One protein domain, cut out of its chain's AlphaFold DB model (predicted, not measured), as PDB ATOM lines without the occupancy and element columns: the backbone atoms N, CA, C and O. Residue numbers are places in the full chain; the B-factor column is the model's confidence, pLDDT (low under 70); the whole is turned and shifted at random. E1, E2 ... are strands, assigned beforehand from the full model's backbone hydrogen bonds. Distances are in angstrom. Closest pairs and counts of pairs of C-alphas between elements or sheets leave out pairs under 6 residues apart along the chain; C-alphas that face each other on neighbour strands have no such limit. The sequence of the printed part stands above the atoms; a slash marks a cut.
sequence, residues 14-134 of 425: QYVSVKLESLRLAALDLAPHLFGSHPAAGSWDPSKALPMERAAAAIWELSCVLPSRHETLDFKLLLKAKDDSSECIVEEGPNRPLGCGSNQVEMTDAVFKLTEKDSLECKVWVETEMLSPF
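Overview. This is residues 14 to 134 of the 425 residues of the protein "CBM20 domain-containing protein" of Triticum turgidum subsp. durum (UniProt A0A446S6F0). One strongly twisted sheet of eight strands curls round into a flattened, nearly closed barrel, with E3, E1, E8 and E7 on one side and E2, E4, E5 and E6 on the other. E5 joins the two sides beside E7, and between the edge strands E2 and E3 a part of the long link between them, residues 50 to 54, bridges the gap with short pairings. The printed part has 121 residues with eight named strands, E1 to E8, and no named helix; the class is all strand, and the sheet is branched, with antiparallel neighbour pairs. It is compact, with a radius of gyration of the C-alphas of 14.2 A, yet elongated, spanning 45 by 27 by 24 A.

Arrangement. E4, residues 73 to 81, has three neighbours. E2, residues 30 to 36, lies on one side of it, antiparallel at 157 degrees, with N 33 and O 78 2.8 A apart. On the other side lie E5, residues 88 to 92, beside residues 77 to 80, and E6, residues 96 to 98, beside residues 73 to 75. E4 and E5 form a hairpin, with N 79 and O 89 2.8 A apart; for E4 and E6, N 98 and O 73 are 2.7 A apart. E5 is the antiparallel neighbour of E7, residues 105 to 113, with N 92 and O 111 2.9 A apart. E7 and E8, residues 119 to 131, form a hairpin, with N 110 and O 122 2.8 A apart. E1, residues 14 to 21, has E8 on one side, with N 17 and O 127 2.8 A apart, and E3, residues 59 to 67, on the other, with N 18 and O 62 2.8 A apart. The closest C-alphas of E2 and E3, those of Pro 32 and Trp 60, are 7.5 A apart. Residues 50 to 51 pair antiparallel with residues 33 to 34 of E2, and residues 53 to 54 with residues 60 to 61 of E3.

Along the chain. E1 begins at C-alpha 14, (202.935, 250.211, 345.676), and is 22.8 A long. E2 measures 19.4 A, E3 26.0 A, E4 25.9 A and E7 25.7 A. E8, the longest at 13 residues and 37.0 A, ends at C-alpha 131, (207.485, 253.017, 346.581). E5 and E6 are shorter.

Size, cuts and confidence. The two C-alphas farthest apart, those of Lys 117 and Phe 134, are 50.4 A apart. The printed part has no cut. The link from E2 to E3, residues 37 to 58, is long. The mean pLDDT of the printed part is 82.8; residues 68 to 72, 83 to 86, 99 to 104 and 133 to 134 are under 70.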
ATOM      1  N   GLN A  14     202.789 251.168 344.586       79.81
ATOM      2  CA  GLN A  14     202.935 250.211 345.676       79.81
ATOM      3  C   GLN A  14     203.603 248.952 345.117       79.81
ATOM      4  O   GLN A  14     203.142 248.380 344.128       79.81
ATOM      5  N   TYR A  15     204.712 248.546 345.721       83.69
ATOM      6  CA  TYR A  15     205.304 247.235 345.502       83.69
ATOM      7  C   TYR A  15     204.520 246.195 346.287       83.69
ATOM      8  O   TYR A  15     204.147 246.432 347.437       83.69
ATOM      9  N   VAL A  16     204.274 245.052 345.660       84.62
ATOM     10  CA  VAL A  16     203.575 243.926 346.265       84.62
ATOM     11  C   VAL A  16     204.363 242.664 345.970       84.62
ATOM     12  O   VAL A  16     204.652 242.380 344.810       84.62
ATOM     13  N   SER A  17     204.693 241.908 347.010       88.94
ATOM     14  CA  SER A  17     205.263 240.567 346.914       88.94
ATOM     15  C   SER A  17     204.343 239.582 347.622       88.94
ATOM     16  O   SER A  17     204.050 239.720 348.809       88.94
ATOM     17  N   VAL A  18     203.863 238.590 346.878       90.56
ATOM     18  CA  VAL A  18     203.101 237.463 347.411       90.56
ATOM     19  C   VAL A  18     204.016 236.254 347.421       90.56
ATOM     20  O   VAL A  18     204.490 235.822 346.371       90.56
ATOM     21  N   LYS A  19     204.248 235.686 348.602       92.69
ATOM     22  CA  LYS A  19     205.027 234.462 348.786       92.69
ATOM     23  C   LYS A  19     204.125 233.336 349.255       92.69
ATOM     24  O   LYS A  19     203.252 233.551 350.089       92.69
ATOM     25  N   LEU A  20     204.364 232.134 348.752       92.44
ATOM     26  CA  LEU A  20     203.726 230.906 349.202       92.44
ATOM     27  C   LEU A  20     204.803 229.903 349.609       92.44
ATOM     28  O   LEU A  20     205.736 229.655 348.851       92.44
ATOM     29  N   GLU A  21     204.662 229.303 350.787       92.56
ATOM     30  CA  GLU A  21     205.566 228.272 351.296       92.56
ATOM     31  C   GLU A  21     204.823 226.951 351.411       92.56
ATOM     32  O   GLU A  21     203.780 226.845 352.066       92.56
ATOM     33  N   SER A  22     205.398 225.924 350.798       88.50
ATOM     34  CA  SER A  22     204.980 224.548 350.985       88.50
ATOM     35  C   SER A  22     206.078 223.576 350.588       88.50
ATOM     36  O   SER A  22     206.631 223.620 349.490       88.50
ATOM     37  N   LEU A  23     206.332 222.614 351.468       82.50
ATOM     38  CA  LEU A  23     207.285 221.530 351.232       82.50
ATOM     39  C   LEU A  23     206.711 220.421 350.338       82.50
ATOM     40  O   LEU A  23     207.465 219.669 349.726       82.50
ATOM     41  N   ARG A  24     205.376 220.295 350.269       85.50
ATOM     42  CA  ARG A  24     204.703 219.214 349.524       85.50
ATOM     43  C   ARG A  24     204.532 219.540 348.047       85.50
ATOM     44  O   ARG A  24     204.431 218.634 347.231       85.50
ATOM     45  N   LEU A  25     204.505 220.819 347.703       83.44
ATOM     46  CA  LEU A  25     204.147 221.264 346.368       83.44
ATOM     47  C   LEU A  25     205.129 220.815 345.278       83.44
ATOM     48  O   LEU A  25     204.704 220.292 344.252       83.44
ATOM     49  N   ALA A  26     206.434 220.921 345.542       78.19
ATOM     50  CA  ALA A  26     207.461 220.426 344.626       78.19
ATOM     51  C   ALA A  26     207.414 218.896 344.453       78.19
ATOM     52  O   ALA A  26     207.772 218.390 343.395       78.19
ATOM     53  N   ALA A  27     206.965 218.158 345.474       82.81
ATOM     54  CA  ALA A  27     206.814 216.705 345.412       82.81
ATOM     55  C   ALA A  27     205.557 216.264 344.639       82.81
ATOM     56  O   ALA A  27     205.508 215.137 344.156       82.81
ATOM     57  N   LEU A  28     204.552 217.138 344.535       83.69
ATOM     58  CA  LEU A  28     203.296 216.896 343.820       83.69
ATOM     59  C   LEU A  28     203.335 217.370 342.354       83.69
ATOM     60  O   LEU A  28     202.334 217.237 341.663       83.69
ATOM     61  N   ASP A  29     204.462 217.934 341.903       86.25
ATOM     62  CA  ASP A  29     204.648 218.549 340.575       86.25
ATOM     63  C   ASP A  29     203.560 219.573 340.196       86.25
ATOM     64  O   ASP A  29     203.159 219.744 339.042       86.25
ATOM     65  N   LEU A  30     203.076 220.278 341.217       88.81
ATOM     66  CA  LEU A  30     202.163 221.400 341.073       88.81
ATOM     67  C   LEU A  30     202.969 222.699 341.041       88.81
ATOM     68  O   LEU A  30     204.029 222.797 341.657       88.81
ATOM     69  N   ALA A  31     202.453 223.706 340.344       89.44
ATOM     70  CA  ALA A  31     203.007 225.054 340.291       89.44
ATOM     71  C   ALA A  31     201.935 226.075 340.697       89.44
ATOM     72  O   ALA A  31     200.796 226.002 340.214       89.44
ATOM     73  N   PRO A  32     202.266 227.038 341.568       92.94
ATOM     74  CA  PRO A  32     201.300 228.002 342.050       92.94
ATOM     75  C   PRO A  32     201.117 229.098 341.002       92.94
ATOM     76  O   PRO A  32     202.044 229.498 340.293       92.94
ATOM     77  N   HIS A  33     199.908 229.611 340.916       92.81
ATOM     78  CA  HIS A  33     199.610 230.784 340.125       92.81
ATOM     79  C   HIS A  33     198.691 231.696 340.924       92.81
ATOM     80  O   HIS A  33     197.903 231.241 341.755       92.81
ATOM     81  N   LEU A  34     198.781 232.988 340.644       92.38
ATOM     82  CA  LEU A  34     197.929 234.013 341.218       92.38
ATOM     83  C   LEU A  34     196.960 234.521 340.157       92.38
ATOM     84  O   LEU A  34     197.341 234.804 339.022       92.38
ATOM     85  N   PHE A  35     195.701 234.670 340.540       91.94
ATOM     86  CA  PHE A  35     194.676 235.278 339.703       91.94
ATOM     87  C   PHE A  35     193.744 236.128 340.563       91.94
ATOM     88  O   PHE A  35     193.624 235.905 341.768       91.94
ATOM     89  N   GLY A  36     193.116 237.137 339.972       89.75
ATOM     90  CA  GLY A  36     192.364 238.119 340.743       89.75
ATOM     91  C   GLY A  36     191.444 238.996 339.914       89.75
ATOM     92  O   GLY A  36     191.341 238.834 338.701       89.75
ATOM     93  N   SER A  37     190.779 239.941 340.579       85.50
ATOM     94  CA  SER A  37     189.793 240.845 339.974       85.50
ATOM     95  C   SER A  37     190.398 241.784 338.927       85.50
ATOM     96  O   SER A  37     189.755 242.100 337.923       85.50
ATOM     97  N   HIS A  38     191.649 242.202 339.127       81.81
ATOM     98  CA  HIS A  38     192.333 243.145 338.250       81.81
ATOM     99  C   HIS A  38     192.672 242.514 336.881       81.81
ATOM    100  O   HIS A  38     193.123 241.365 336.842       81.81
ATOM    101  N   PRO A  39     192.553 243.244 335.750       77.75
ATOM    102  CA  PRO A  39     192.889 242.724 334.417       77.75
ATOM    103  C   PRO A  39     194.304 242.155 334.297       77.75
ATOM    104  O   PRO A  39     194.508 241.121 333.668       77.75
ATOM    105  N   ALA A  40     195.279 242.789 334.955       73.06
ATOM    106  CA  ALA A  40     196.655 242.285 335.001       73.06
ATOM    107  C   ALA A  40     196.793 240.950 335.760       73.06
ATOM    108  O   ALA A  40     197.735 240.214 335.506       73.06
ATOM    109  N   ALA A  41     195.852 240.629 336.653       76.81
ATOM    110  CA  ALA A  41     195.774 239.363 337.383       76.81
ATOM    111  C   ALA A  41     194.783 238.375 336.728       76.81
ATOM    112  O   ALA A  41     194.320 237.437 337.371       76.81
ATOM    113  N   GLY A  42     194.414 238.594 335.462       80.44
ATOM    114  CA  GLY A  42     193.585 237.666 334.695       80.44
ATOM    115  C   GLY A  42     192.072 237.799 334.893       80.44
ATOM    116  O   GLY A  42     191.346 237.015 334.298       80.44
ATOM    117  N   SER A  43     191.561 238.771 335.661       85.62
ATOM    118  CA  SER A  43     190.109 238.993 335.856       85.62
ATOM    119  C   SER A  43     189.321 237.727 336.234       85.62
ATOM    120  O   SER A  43     188.284 237.429 335.643       85.62
ATOM    121  N   TRP A  44     189.826 236.976 337.213       88.56
ATOM    122  CA  TRP A  44     189.283 235.692 337.675       88.56
ATOM    123  C   TRP A  44     189.253 234.567 336.627       88.56
ATOM    124  O   TRP A  44     188.576 233.563 336.833       88.56
ATOM    125  N   ASP A  45     190.006 234.695 335.533       86.50
ATOM    126  CA  ASP A  45     190.187 233.652 334.524       86.50
ATOM    127  C   ASP A  45     191.396 232.763 334.888       86.50
ATOM    128  O   ASP A  45     192.541 233.222 334.795       86.50
ATOM    129  N   PRO A  46     191.192 231.482 335.269       87.00
ATOM    130  CA  PRO A  46     192.287 230.582 335.629       87.00
ATOM    131  C   PRO A  46     193.301 230.382 334.503       87.00
ATOM    132  O   PRO A  46     194.480 230.139 334.771       87.00
ATOM    133  N   SER A  47     192.887 230.504 333.237       84.75
ATOM    134  CA  SER A  47     193.790 230.346 332.090       84.75
ATOM    135  C   SER A  47     194.811 231.485 331.988       84.75
ATOM    136  O   SER A  47     195.926 231.262 331.520       84.75
ATOM    137  N   LYS A  48     194.472 232.668 332.515       86.25
ATOM    138  CA  LYS A  48     195.306 233.882 332.522       86.25
ATOM    139  C   LYS A  48     196.007 234.127 333.859       86.25
ATOM    140  O   LYS A  48     196.550 235.208 334.073       86.25
ATOM    141  N   ALA A  49     195.975 233.147 334.758       88.88
ATOM    142  CA  ALA A  49     196.643 233.232 336.048       88.88
ATOM    143  C   ALA A  49     198.162 233.398 335.880       88.88
ATOM    144  O   ALA A  49     198.786 232.732 335.050       88.88
ATOM    145  N   LEU A  50     198.745 234.271 336.695       88.88
ATOM    146  CA  LEU A  50     200.162 234.609 336.687       88.88
ATOM    147  C   LEU A  50     200.968 233.527 337.420       88.88
ATOM    148  O   LEU A  50     200.670 233.263 338.585       88.88
ATOM    149  N   PRO A  51     201.974 232.898 336.790       90.44
ATOM    150  CA  PRO A  51     202.820 231.917 337.466       90.44
ATOM    151  C   PRO A  51     203.667 232.591 338.546       90.44
ATOM    152  O   PRO A  51     204.180 233.686 338.323       90.44
ATOM    153  N   MET A  52     203.843 231.935 339.696       91.50
ATOM    154  CA  MET A  52     204.831 232.386 340.685       91.50
ATOM    155  C   MET A  52     206.182 231.713 340.427       91.50
ATOM    156  O   MET A  52     206.250 230.543 340.040       91.50
ATOM    157  N   GLU A  53     207.264 232.444 340.664       87.94
ATOM    158  CA  GLU A  53     208.629 231.959 340.486       87.94
ATOM    159  C   GLU A  53     209.135 231.244 341.739       87.94
ATOM    160  O   GLU A  53     208.701 231.505 342.861       87.94
ATOM    161  N   ARG A  54     210.084 230.318 341.572       86.81
ATOM    162  CA  ARG A  54     210.647 229.576 342.703       86.81
ATOM    163  C   ARG A  54     211.798 230.340 343.351       86.81
ATOM    164  O   ARG A  54     212.922 230.266 342.864       86.81
ATOM    165  N   ALA A  55     211.517 230.994 344.477       84.06
ATOM    166  CA  ALA A  55     212.487 231.763 345.259       84.06
ATOM    167  C   ALA A  55     213.387 230.885 346.156       84.06
ATOM    168  O   ALA A  55     214.566 231.181 346.331       84.06
ATOM    169  N   ALA A  56     212.860 229.788 346.712       86.38
ATOM    170  CA  ALA A  56     213.633 228.819 347.498       86.38
ATOM    171  C   ALA A  56     213.075 227.394 347.341       86.38
ATOM    172  O   ALA A  56     212.099 227.170 346.630       86.38
ATOM    173  N   ALA A  57     213.678 226.410 348.021       81.94
ATOM    174  CA  ALA A  57     213.283 225.000 347.915       81.94
ATOM    175  C   ALA A  57     211.787 224.755 348.197       81.94
ATOM    176  O   ALA A  57     211.174 223.914 347.545       81.94
ATOM    177  N   ALA A  58     211.216 225.508 349.138       88.38
ATOM    178  CA  ALA A  58     209.818 225.413 349.544       88.38
ATOM    179  C   ALA A  58     209.037 226.712 349.321       88.38
ATOM    180  O   ALA A  58     207.875 226.761 349.698       88.38
ATOM    181  N   ILE A  59     209.665 227.758 348.771       90.19
ATOM    182  CA  ILE A  59     209.092 229.108 348.707       90.19
ATOM    183  C   ILE A  59     208.947 229.526 347.254       90.19
ATOM    184  O   ILE A  59     209.895 229.459 346.466       90.19
ATOM    185  N   TRP A  60     207.758 230.006 346.935       91.19
ATOM    186  CA  TRP A  60     207.385 230.568 345.653       91.19
ATOM    187  C   TRP A  60     206.979 232.020 345.823       91.19
ATOM    188  O   TRP A  60     206.385 232.366 346.837       91.19
ATOM    189  N   GLU A  61     207.300 232.866 344.854       92.19
ATOM    190  CA  GLU A  61     207.127 234.311 344.942       92.19
ATOM    191  C   GLU A  61     206.597 234.887 343.630       92.19
ATOM    192  O   GLU A  61     207.039 234.520 342.544       92.19
ATOM    193  N   LEU A  62     205.649 235.812 343.741       89.88
ATOM    194  CA  LEU A  62     205.243 236.697 342.662       89.88
ATOM    195  C   LEU A  62     205.309 238.126 343.181       89.88
ATOM    196  O   LEU A  62     204.606 238.474 344.130       89.88
ATOM    197  N   SER A  63     206.125 238.953 342.537       87.94
ATOM    198  CA  SER A  63     206.254 240.363 342.872       87.94
ATOM    199  C   SER A  63     205.881 241.260 341.699       87.94
ATOM    200  O   SER A  63     206.167 240.968 340.537       87.94
ATOM    201  N   CYS A  64     205.194 242.360 341.992       81.31
ATOM    202  CA  CYS A  64     204.808 243.344 340.991       81.31
ATOM    203  C   CYS A  64     204.665 244.741 341.597       81.31
ATOM    204  O   CYS A  64     204.614 244.928 342.812       81.31
ATOM    205  N   VAL A  65     204.614 245.747 340.724       82.44
ATOM    206  CA  VAL A  65     204.340 247.132 341.108       82.44
ATOM    207  C   VAL A  65     202.951 247.497 340.610       82.44
ATOM    208  O   VAL A  65     202.661 247.382 339.418       82.44
ATOM    209  N   LEU A  66     202.103 247.954 341.525       77.12
ATOM    210  CA  LEU A  66     200.733 248.361 341.252       77.12
ATOM    211  C   LEU A  66     200.561 249.866 341.499       77.12
ATOM    212  O   LEU A  66     201.218 250.431 342.377       77.12
ATOM    213  N   PRO A  67     199.674 250.552 340.760       72.44
ATOM    214  CA  PRO A  67     199.249 251.898 341.125       72.44
ATOM    215  C   PRO A  67     198.621 251.893 342.525       72.44
ATOM    216  O   PRO A  67     197.805 251.026 342.827       72.44
ATOM    217  N   SER A  68     198.943 252.867 343.376       65.94
ATOM    218  CA  SER A  68     198.401 252.945 344.744       65.94
ATOM    219  C   SER A  68     196.909 253.306 344.779       65.94
ATOM    220  O   SER A  68     196.241 253.112 345.790       65.94
ATOM    221  N   ARG A  69     196.349 253.791 343.666       65.25
ATOM    222  CA  ARG A  69     194.915 254.076 343.497       65.25
ATOM    223  C   ARG A  69     194.219 253.000 342.664       65.25
ATOM    224  O   ARG A  69     193.572 253.318 341.670       65.25
ATOM    225  N   HIS A  70     194.393 251.733 343.019       64.88
ATOM    226  CA  HIS A  70     193.598 250.664 342.422       64.88
ATOM    227  C   HIS A  70     192.285 250.501 343.202       64.88
ATOM    228  O   HIS A  70     192.271 250.493 344.432       64.88
ATOM    229  N   GLU A  71     191.163 250.401 342.488       60.88
ATOM    230  CA  GLU A  71     189.887 250.013 343.088       60.88
ATOM    231  C   GLU A  71     189.976 248.525 343.459       60.88
ATOM    232  O   GLU A  71     190.201 247.698 342.581       60.88
ATOM    233  N   THR A  72     189.899 248.222 344.763       65.88
ATOM    234  CA  THR A  72     189.806 246.881 345.390       65.88
ATOM    235  C   THR A  72     190.373 245.728 344.548       65.88
ATOM    236  O   THR A  72     189.657 245.103 343.756       65.88
ATOM    237  N   LEU A  73     191.665 245.431 344.718       79.12
ATOM    238  CA  LEU A  73     192.284 244.278 344.073       79.12
ATOM    239  C   LEU A  73     192.109 243.067 344.978       79.12
ATOM    240  O   LEU A  73     192.722 242.984 346.029       79.12
ATOM    241  N   ASP A  74     191.292 242.120 344.547       88.31
ATOM    242  CA  ASP A  74     191.122 240.847 345.234       88.31
ATOM    243  C   ASP A  74     191.865 239.772 344.451       88.31
ATOM    244  O   ASP A  74     191.829 239.767 343.215       88.31
ATOM    245  N   PHE A  75     192.508 238.841 345.145       91.50
ATOM    246  CA  PHE A  75     193.194 237.721 344.511       91.50
ATOM    247  C   PHE A  75     192.934 236.399 345.229       91.50
ATOM    248  O   PHE A  75     192.470 236.349 346.371       91.50
ATOM    249  N   LYS A  76     193.237 235.313 344.523       93.31
ATOM    250  CA  LYS A  76     193.337 233.956 345.048       93.31
ATOM    251  C   LYS A  76     194.519 233.247 344.421       93.31
ATOM    252  O   LYS A  76     195.032 233.641 343.368       93.31
ATOM    253  N   LEU A  77     194.923 232.172 345.072       93.31
ATOM    254  CA  LEU A  77     195.921 231.266 344.547       93.31
ATOM    255  C   LEU A  77     195.242 230.071 343.879       93.31
ATOM    256  O   LEU A  77     194.146 229.642 344.247       93.31
ATOM    257  N   LEU A  78     195.901 229.531 342.867       93.25
ATOM    258  CA  LEU A  78     195.533 228.264 342.259       93.25
ATOM    259  C   LEU A  78     196.784 227.442 341.981       93.25
ATOM    260  O   LEU A  78     197.878 227.980 341.827       93.25
ATOM    261  N   LEU A  79     196.621 226.131 341.903       92.19
ATOM    262  CA  LEU A  79     197.678 225.190 341.565       92.19
ATOM    263  C   LEU A  79     197.379 224.592 340.195       92.19
ATOM    264  O   LEU A  79     196.250 224.174 339.938       92.19
ATOM    265  N   LYS A  80     198.388 224.547 339.328       90.56
ATOM    266  CA  LYS A  80     198.327 223.860 338.032       90.56
ATOM    267  C   LYS A  80     199.352 222.744 337.993       90.56
ATOM    268  O   LYS A  80     200.449 222.911 338.530       90.56
ATOM    269  N   ALA A  81     199.009 221.642 337.338       85.38
ATOM    270  CA  ALA A  81     199.996 220.638 336.971       85.38
ATOM    271  C   ALA A  81     200.965 221.226 335.938       85.38
ATOM    272  O   ALA A  81     200.587 222.048 335.100       85.38
ATOM    273  N   LYS A  82     202.230 220.816 336.010       73.81
ATOM    274  CA  LYS A  82     203.279 221.333 335.126       73.81
ATOM    275  C   LYS A  82     203.118 220.884 333.669       73.81
ATOM    276  O   LYS A  82     203.491 221.624 332.761       73.81
ATOM    277  N   ASP A  83     202.520 219.710 333.474       69.44
ATOM    278  CA  ASP A  83     202.402 219.044 332.174       69.44
ATOM    279  C   ASP A  83     201.016 219.190 331.520       69.44
ATOM    280  O   ASP A  83     200.893 219.017 330.308       69.44
ATOM    281  N   ASP A  84     199.977 219.545 332.286       61.38
ATOM    282  CA  ASP A  84     198.618 219.729 331.772       61.38
ATOM    283  C   ASP A  84     197.955 220.966 332.399       61.38
ATOM    284  O   ASP A  84     197.633 221.005 333.586       61.38
ATOM    285  N   SER A  85     197.765 222.010 331.588       60.62
ATOM    286  CA  SER A  85     197.224 223.302 332.044       60.62
ATOM    287  C   SER A  85     195.697 223.321 332.200       60.62
ATOM    288  O   SER A  85     195.134 224.362 332.549       60.62
ATOM    289  N   SER A  86     195.035 222.197 331.903       64.94
ATOM    290  CA  SER A  86     193.574 222.079 331.817       64.94
ATOM    291  C   SER A  86     192.894 222.003 333.184       64.94
ATOM    292  O   SER A  86     191.782 222.505 333.347       64.94
ATOM    293  N   GLU A  87     193.550 221.371 334.159       76.31
ATOM    294  CA  GLU A  87     193.001 221.134 335.492       76.31
ATOM    295  C   GLU A  87     193.726 222.021 336.512       76.31
ATOM    296  O   GLU A  87     194.947 221.965 336.671       76.31
ATOM    297  N   CYS A  88     192.968 222.892 337.180       85.44
ATOM    298  CA  CYS A  88     193.489 223.800 338.193       85.44
ATOM    299  C   CYS A  88     192.755 223.622 339.521       85.44
ATOM    300  O   CYS A  88     191.524 223.587 339.565       85.44
ATOM    301  N   ILE A  89     193.515 223.574 340.611       90.19
ATOM    302  CA  ILE A  89     192.985 223.471 341.971       90.19
ATOM    303  C   ILE A  89     192.999 224.870 342.568       90.19
ATOM    304  O   ILE A  89     194.062 225.434 342.820       90.19
ATOM    305  N   VAL A  90     191.820 225.448 342.757       91.06
ATOM    306  CA  VAL A  90     191.672 226.796 343.311       91.06
ATOM    307  C   VAL A  90     191.683 226.733 344.835       91.06
ATOM    308  O   VAL A  90     191.190 225.781 345.437       91.06
ATOM    309  N   GLU A  91     192.251 227.760 345.453       92.94
ATOM    310  CA  GLU A  91     192.204 227.982 346.892       92.94
ATOM    311  C   GLU A  91     190.762 228.045 347.441       92.94
ATOM    312  O   GLU A  91     189.891 228.772 346.936       92.94
ATOM    313  N   GLU A  92     190.541 227.315 348.534       89.31
ATOM    314  CA  GLU A  92     189.303 227.303 349.311       89.31
ATOM    315  C   GLU A  92     189.210 228.531 350.231       89.31
ATOM    316  O   GLU A  92     190.194 228.954 350.836       89.31
ATOM    317  N   GLY A  93     188.002 229.081 350.388       85.75
ATOM    318  CA  GLY A  93     187.739 230.225 351.271       85.75
ATOM    319  C   GLY A  93     187.410 231.538 350.544       85.75
ATOM    320  O   GLY A  93     187.138 231.532 349.338       85.75
ATOM    321  N   PRO A  94     187.340 232.670 351.270       85.50
ATOM    322  CA  PRO A  94     187.048 233.980 350.686       85.50
ATOM    323  C   PRO A  94     188.201 234.489 349.808       85.50
ATOM    324  O   PRO A  94     189.332 234.022 349.911       85.50
ATOM    325  N   ASN A  95     187.915 235.451 348.927       88.00
ATOM    326  CA  ASN A  95     188.964 236.143 348.175       88.00
ATOM    327  C   ASN A  95     189.826 236.979 349.126       88.00
ATOM    328  O   ASN A  95     189.315 237.536 350.100       88.00
ATOM    329  N   ARG A  96     191.120 237.079 348.823       86.06
ATOM    330  CA  ARG A  96     192.073 237.856 349.612       86.06
ATOM    331  C   ARG A  96     192.064 239.298 349.114       86.06
ATOM    332  O   ARG A  96     192.428 239.504 347.954       86.06
ATOM    333  N   PRO A  97     191.659 240.277 349.937       83.50
ATOM    334  CA  PRO A  97     191.767 241.670 349.553       83.50
ATOM    335  C   PRO A  97     193.229 242.099 349.618       83.50
ATOM    336  O   PRO A  97     193.913 241.899 350.618       83.50
ATOM    337  N   LEU A  98     193.707 242.730 348.558       76.00
ATOM    338  CA  LEU A  98     194.978 243.426 348.541       76.00
ATOM    339  C   LEU A  98     194.707 244.889 348.890       76.00
ATOM    340  O   LEU A  98     194.184 245.666 348.089       76.00
ATOM    341  N   GLY A  99     194.992 245.248 350.140       62.53
ATOM    342  CA  GLY A  99     194.779 246.599 350.641       62.53
ATOM    343  C   GLY A  99     195.845 247.584 350.152       62.53
ATOM    344  O   GLY A  99     197.046 247.318 350.230       62.53
ATOM    345  N   CYS A 100     195.415 248.780 349.746       54.53
ATOM    346  CA  CYS A 100     196.300 249.939 349.681       54.53
ATOM    347  C   CYS A 100     196.566 250.425 351.115       54.53
ATOM    348  O   CYS A 100     195.714 251.052 351.748       54.53
ATOM    349  N   GLY A 101     197.729 250.073 351.658       56.31
ATOM    350  CA  GLY A 101     198.109 250.361 353.035       56.31
ATOM    351  C   GLY A 101     199.622 250.460 353.177       56.31
ATOM    352  O   GLY A 101     200.375 249.853 352.421       56.31
ATOM    353  N   SER A 102     200.081 251.261 354.141       57.53
ATOM    354  CA  SER A 102     201.508 251.420 354.428       57.53
ATOM    355  C   SER A 102     202.120 250.098 354.885       57.53
ATOM    356  O   SER A 102     201.587 249.509 355.823       57.53
ATOM    357  N   ASN A 103     203.239 249.712 354.269       67.50
ATOM    358  CA  ASN A 103     204.224 248.714 354.701       67.50
ATOM    359  C   ASN A 103     203.677 247.607 355.619       67.50
ATOM    360  O   ASN A 103     204.051 247.527 356.791       67.50
ATOM    361  N   GLN A 104     202.750 246.799 355.100       68.50
ATOM    362  CA  GLN A 104     202.110 245.711 355.839       68.50
ATOM    363  C   GLN A 104     202.589 244.355 355.334       68.50
ATOM    364  O   GLN A 104     202.711 244.141 354.127       68.50
ATOM    365  N   VAL A 105     202.821 243.450 356.288       78.06
ATOM    366  CA  VAL A 105     203.056 242.028 356.046       78.06
ATOM    367  C   VAL A 105     201.882 241.259 356.632       78.06
ATOM    368  O   VAL A 105     201.689 241.258 357.849       78.06
ATOM    369  N   GLU A 106     201.102 240.611 355.776       79.62
ATOM    370  CA  GLU A 106     199.997 239.748 356.188       79.62
ATOM    371  C   GLU A 106     200.409 238.282 356.036       79.62
ATOM    372  O   GLU A 106     200.825 237.855 354.959       79.62
ATOM    373  N   MET A 107     200.309 237.510 357.123       83.00
ATOM    374  CA  MET A 107     200.519 236.061 357.118       83.00
ATOM    375  C   MET A 107     199.192 235.344 357.276       83.00
ATOM    376  O   MET A 107     198.477 235.555 358.255       83.00
ATOM    377  N   THR A 108     198.894 234.464 356.334       86.94
ATOM    378  CA  THR A 108     197.634 233.720 356.298       86.94
ATOM    379  C   THR A 108     197.854 232.339 355.706       86.94
ATOM    380  O   THR A 108     198.782 232.128 354.931       86.94
ATOM    381  N   ASP A 109     196.978 231.402 356.046       89.56
ATOM    382  CA  ASP A 109     197.024 230.056 355.487       89.56
ATOM    383  C   ASP A 109     196.104 229.974 354.262       89.56
ATOM    384  O   ASP A 109     195.003 230.532 354.258       89.56
ATOM    385  N   ALA A 110     196.569 229.306 353.209       91.00
ATOM    386  CA  ALA A 110     195.806 228.948 352.019       91.00
ATOM    387  C   ALA A 110     195.591 227.434 352.002       91.00
ATOM    388  O   ALA A 110     196.536 226.667 352.195       91.00
ATOM    389  N   VAL A 111     194.355 227.005 351.758       92.25
ATOM    390  CA  VAL A 111     193.978 225.588 351.762       92.25
ATOM    391  C   VAL A 111     193.537 225.179 350.364       92.25
ATOM    392  O   VAL A 111     192.665 225.807 349.769       92.25
ATOM    393  N   PHE A 112     194.119 224.102 349.843       91.81
ATOM    394  CA  PHE A 112     193.789 223.531 348.540       91.81
ATOM    395  C   PHE A 112     193.263 222.116 348.720       91.81
ATOM    396  O   PHE A 112     193.917 221.272 349.337       91.81
ATOM    397  N   LYS A 113     192.091 221.824 348.164       90.75
ATOM    398  CA  LYS A 113     191.506 220.486 348.230       90.75
ATOM    399  C   LYS A 113     192.008 219.644 347.056       90.75
ATOM    400  O   LYS A 113     191.531 219.801 345.939       90.75
ATOM    401  N   LEU A 114     192.984 218.769 347.308       85.12
ATOM    402  CA  LEU A 114     193.576 217.907 346.276       85.12
ATOM    403  C   LEU A 114     192.640 216.747 345.916       85.12
ATOM    404  O   LEU A 114     192.456 216.416 344.752       85.12
ATOM    405  N   THR A 115     192.040 216.122 346.931       81.94
ATOM    406  CA  THR A 115     191.038 215.054 346.781       81.94
ATOM    407  C   THR A 115     189.979 215.184 347.880       81.94
ATOM    408  O   THR A 115     190.077 216.043 348.752       81.94
ATOM    409  N   GLU A 116     188.957 214.319 347.904       76.50
ATOM    410  CA  GLU A 116     187.937 214.338 348.970       76.50
ATOM    411  C   GLU A 116     188.507 214.182 350.392       76.50
ATOM    412  O   GLU A 116     187.840 214.572 351.350       76.50
ATOM    413  N   LYS A 117     189.719 213.623 350.537       79.62
ATOM    414  CA  LYS A 117     190.350 213.317 351.832       79.62
ATOM    415  C   LYS A 117     191.728 213.946 352.043       79.62
ATOM    416  O   LYS A 117     192.225 213.873 353.162       79.62
ATOM    417  N   ASP A 118     192.344 214.520 351.009       85.56
ATOM    418  CA  ASP A 118     193.656 215.174 351.112       85.56
ATOM    419  C   ASP A 118     193.508 216.667 350.816       85.56
ATOM    420  O   ASP A 118     193.030 217.065 349.746       85.56
ATOM    421  N   SER A 119     193.919 217.481 351.782       88.19
ATOM    422  CA  SER A 119     194.014 218.929 351.671       88.19
ATOM    423  C   SER A 119     195.458 219.353 351.878       88.19
ATOM    424  O   SER A 119     196.185 218.823 352.720       88.19
ATOM    425  N   LEU A 120     195.873 220.332 351.093       89.38
ATOM    426  CA  LEU A 120     197.182 220.936 351.168       89.38
ATOM    427  C   LEU A 120     197.042 222.316 351.798       89.38
ATOM    428  O   LEU A 120     196.398 223.193 351.232       89.38
ATOM    429  N   GLU A 121     197.664 222.493 352.955       91.00
ATOM    430  CA  GLU A 121     197.768 223.785 353.625       91.00
ATOM    431  C   GLU A 121     199.122 224.416 353.290       91.00
ATOM    432  O   GLU A 121     200.173 223.775 353.393       91.00
ATOM    433  N   CYS A 122     199.085 225.672 352.865       90.88
ATOM    434  CA  CYS A 122     200.242 226.463 352.479       90.88
ATOM    435  C   CYS A 122     200.233 227.765 353.267       90.88
ATOM    436  O   CYS A 122     199.182 228.382 353.428       90.88
ATOM    437  N   LYS A 123     201.403 228.225 353.698       91.94
ATOM    438  CA  LYS A 123     201.520 229.556 354.298       91.94
ATOM    439  C   LYS A 123     201.692 230.590 353.200       91.94
ATOM    440  O   LYS A 123     202.444 230.358 352.253       91.94
ATOM    441  N   VAL A 124     201.006 231.714 353.333       91.69
ATOM    442  CA  VAL A 124     201.047 232.833 352.394       91.69
ATOM    443  C   VAL A 124     201.501 234.085 353.130       91.69
ATOM    444  O   VAL A 124     200.960 234.420 354.185       91.69
ATOM    445  N   TRP A 125     202.477 234.782 352.552       89.62
ATOM    446  CA  TRP A 125     202.909 236.109 352.976       89.62
ATOM    447  C   TRP A 125     202.554 237.100 351.891       89.62
ATOM    448  O   TRP A 125     202.893 236.894 350.727       89.62
ATOM    449  N   VAL A 126     201.921 238.191 352.284       88.25
ATOM    450  CA  VAL A 126     201.716 239.341 351.414       88.25
ATOM    451  C   VAL A 126     202.497 240.489 352.010       88.25
ATOM    452  O   VAL A 126     202.171 240.958 353.097       88.25
ATOM    453  N   GLU A 127     203.540 240.914 351.317       85.31
ATOM    454  CA  GLU A 127     204.337 242.079 351.662       85.31
ATOM    455  C   GLU A 127     203.961 243.216 350.719       85.31
ATOM    456  O   GLU A 127     203.970 243.067 349.496       85.31
ATOM    457  N   THR A 128     203.606 244.354 351.296       83.81
ATOM    458  CA  THR A 128     203.297 245.569 350.549       83.81
ATOM    459  C   THR A 128     204.259 246.660 350.971       83.81
ATOM    460  O   THR A 128     204.519 246.803 352.159       83.81
ATOM    461  N   GLU A 129     204.782 247.440 350.032       81.62
ATOM    462  CA  GLU A 129     205.654 248.578 350.328       81.62
ATOM    463  C   GLU A 129     205.286 249.768 349.440       81.62
ATOM    464  O   GLU A 129     205.131 249.637 348.227       81.62
ATOM    465  N   MET A 130     205.133 250.953 350.032       78.81
ATOM    466  CA  MET A 130     204.899 252.168 349.251       78.81
ATOM    467  C   MET A 130     206.210 252.627 348.621       78.81
ATOM    468  O   MET A 130     207.134 253.023 349.329       78.81
ATOM    469  N   LEU A 131     206.278 252.614 347.291       71.00
ATOM    470  CA  LEU A 131     207.485 253.017 346.581       71.00
ATOM    471  C   LEU A 131     207.454 254.506 346.277       71.00
ATOM    472  O   LEU A 131     206.536 255.006 345.617       71.00
ATOM    473  N   SER A 132     208.508 255.221 346.666       72.06
ATOM    474  CA  SER A 132     208.702 256.555 346.116       72.06
ATOM    475  C   SER A 132     209.077 256.456 344.629       72.06
ATOM    476  O   SER A 132     209.686 255.472 344.189       72.06
ATOM    477  N   PRO A 133     208.802 257.500 343.829       65.81
ATOM    478  CA  PRO A 133     209.308 257.576 342.459       65.81
ATOM    479  C   PRO A 133     210.835 257.403 342.359       65.81
ATOM    480  O   PRO A 133     211.341 256.965 341.327       65.81
ATOM    481  N   PHE A 134     211.582 257.730 343.424       63.88
ATOM    482  CA  PHE A 134     213.028 257.525 343.485       63.88
ATOM    483  C   PHE A 134     213.404 256.054 343.692       63.88
ATOM    484  O   PHE A 134     214.336 255.590 343.036       63.88
TER     485      PHE A 134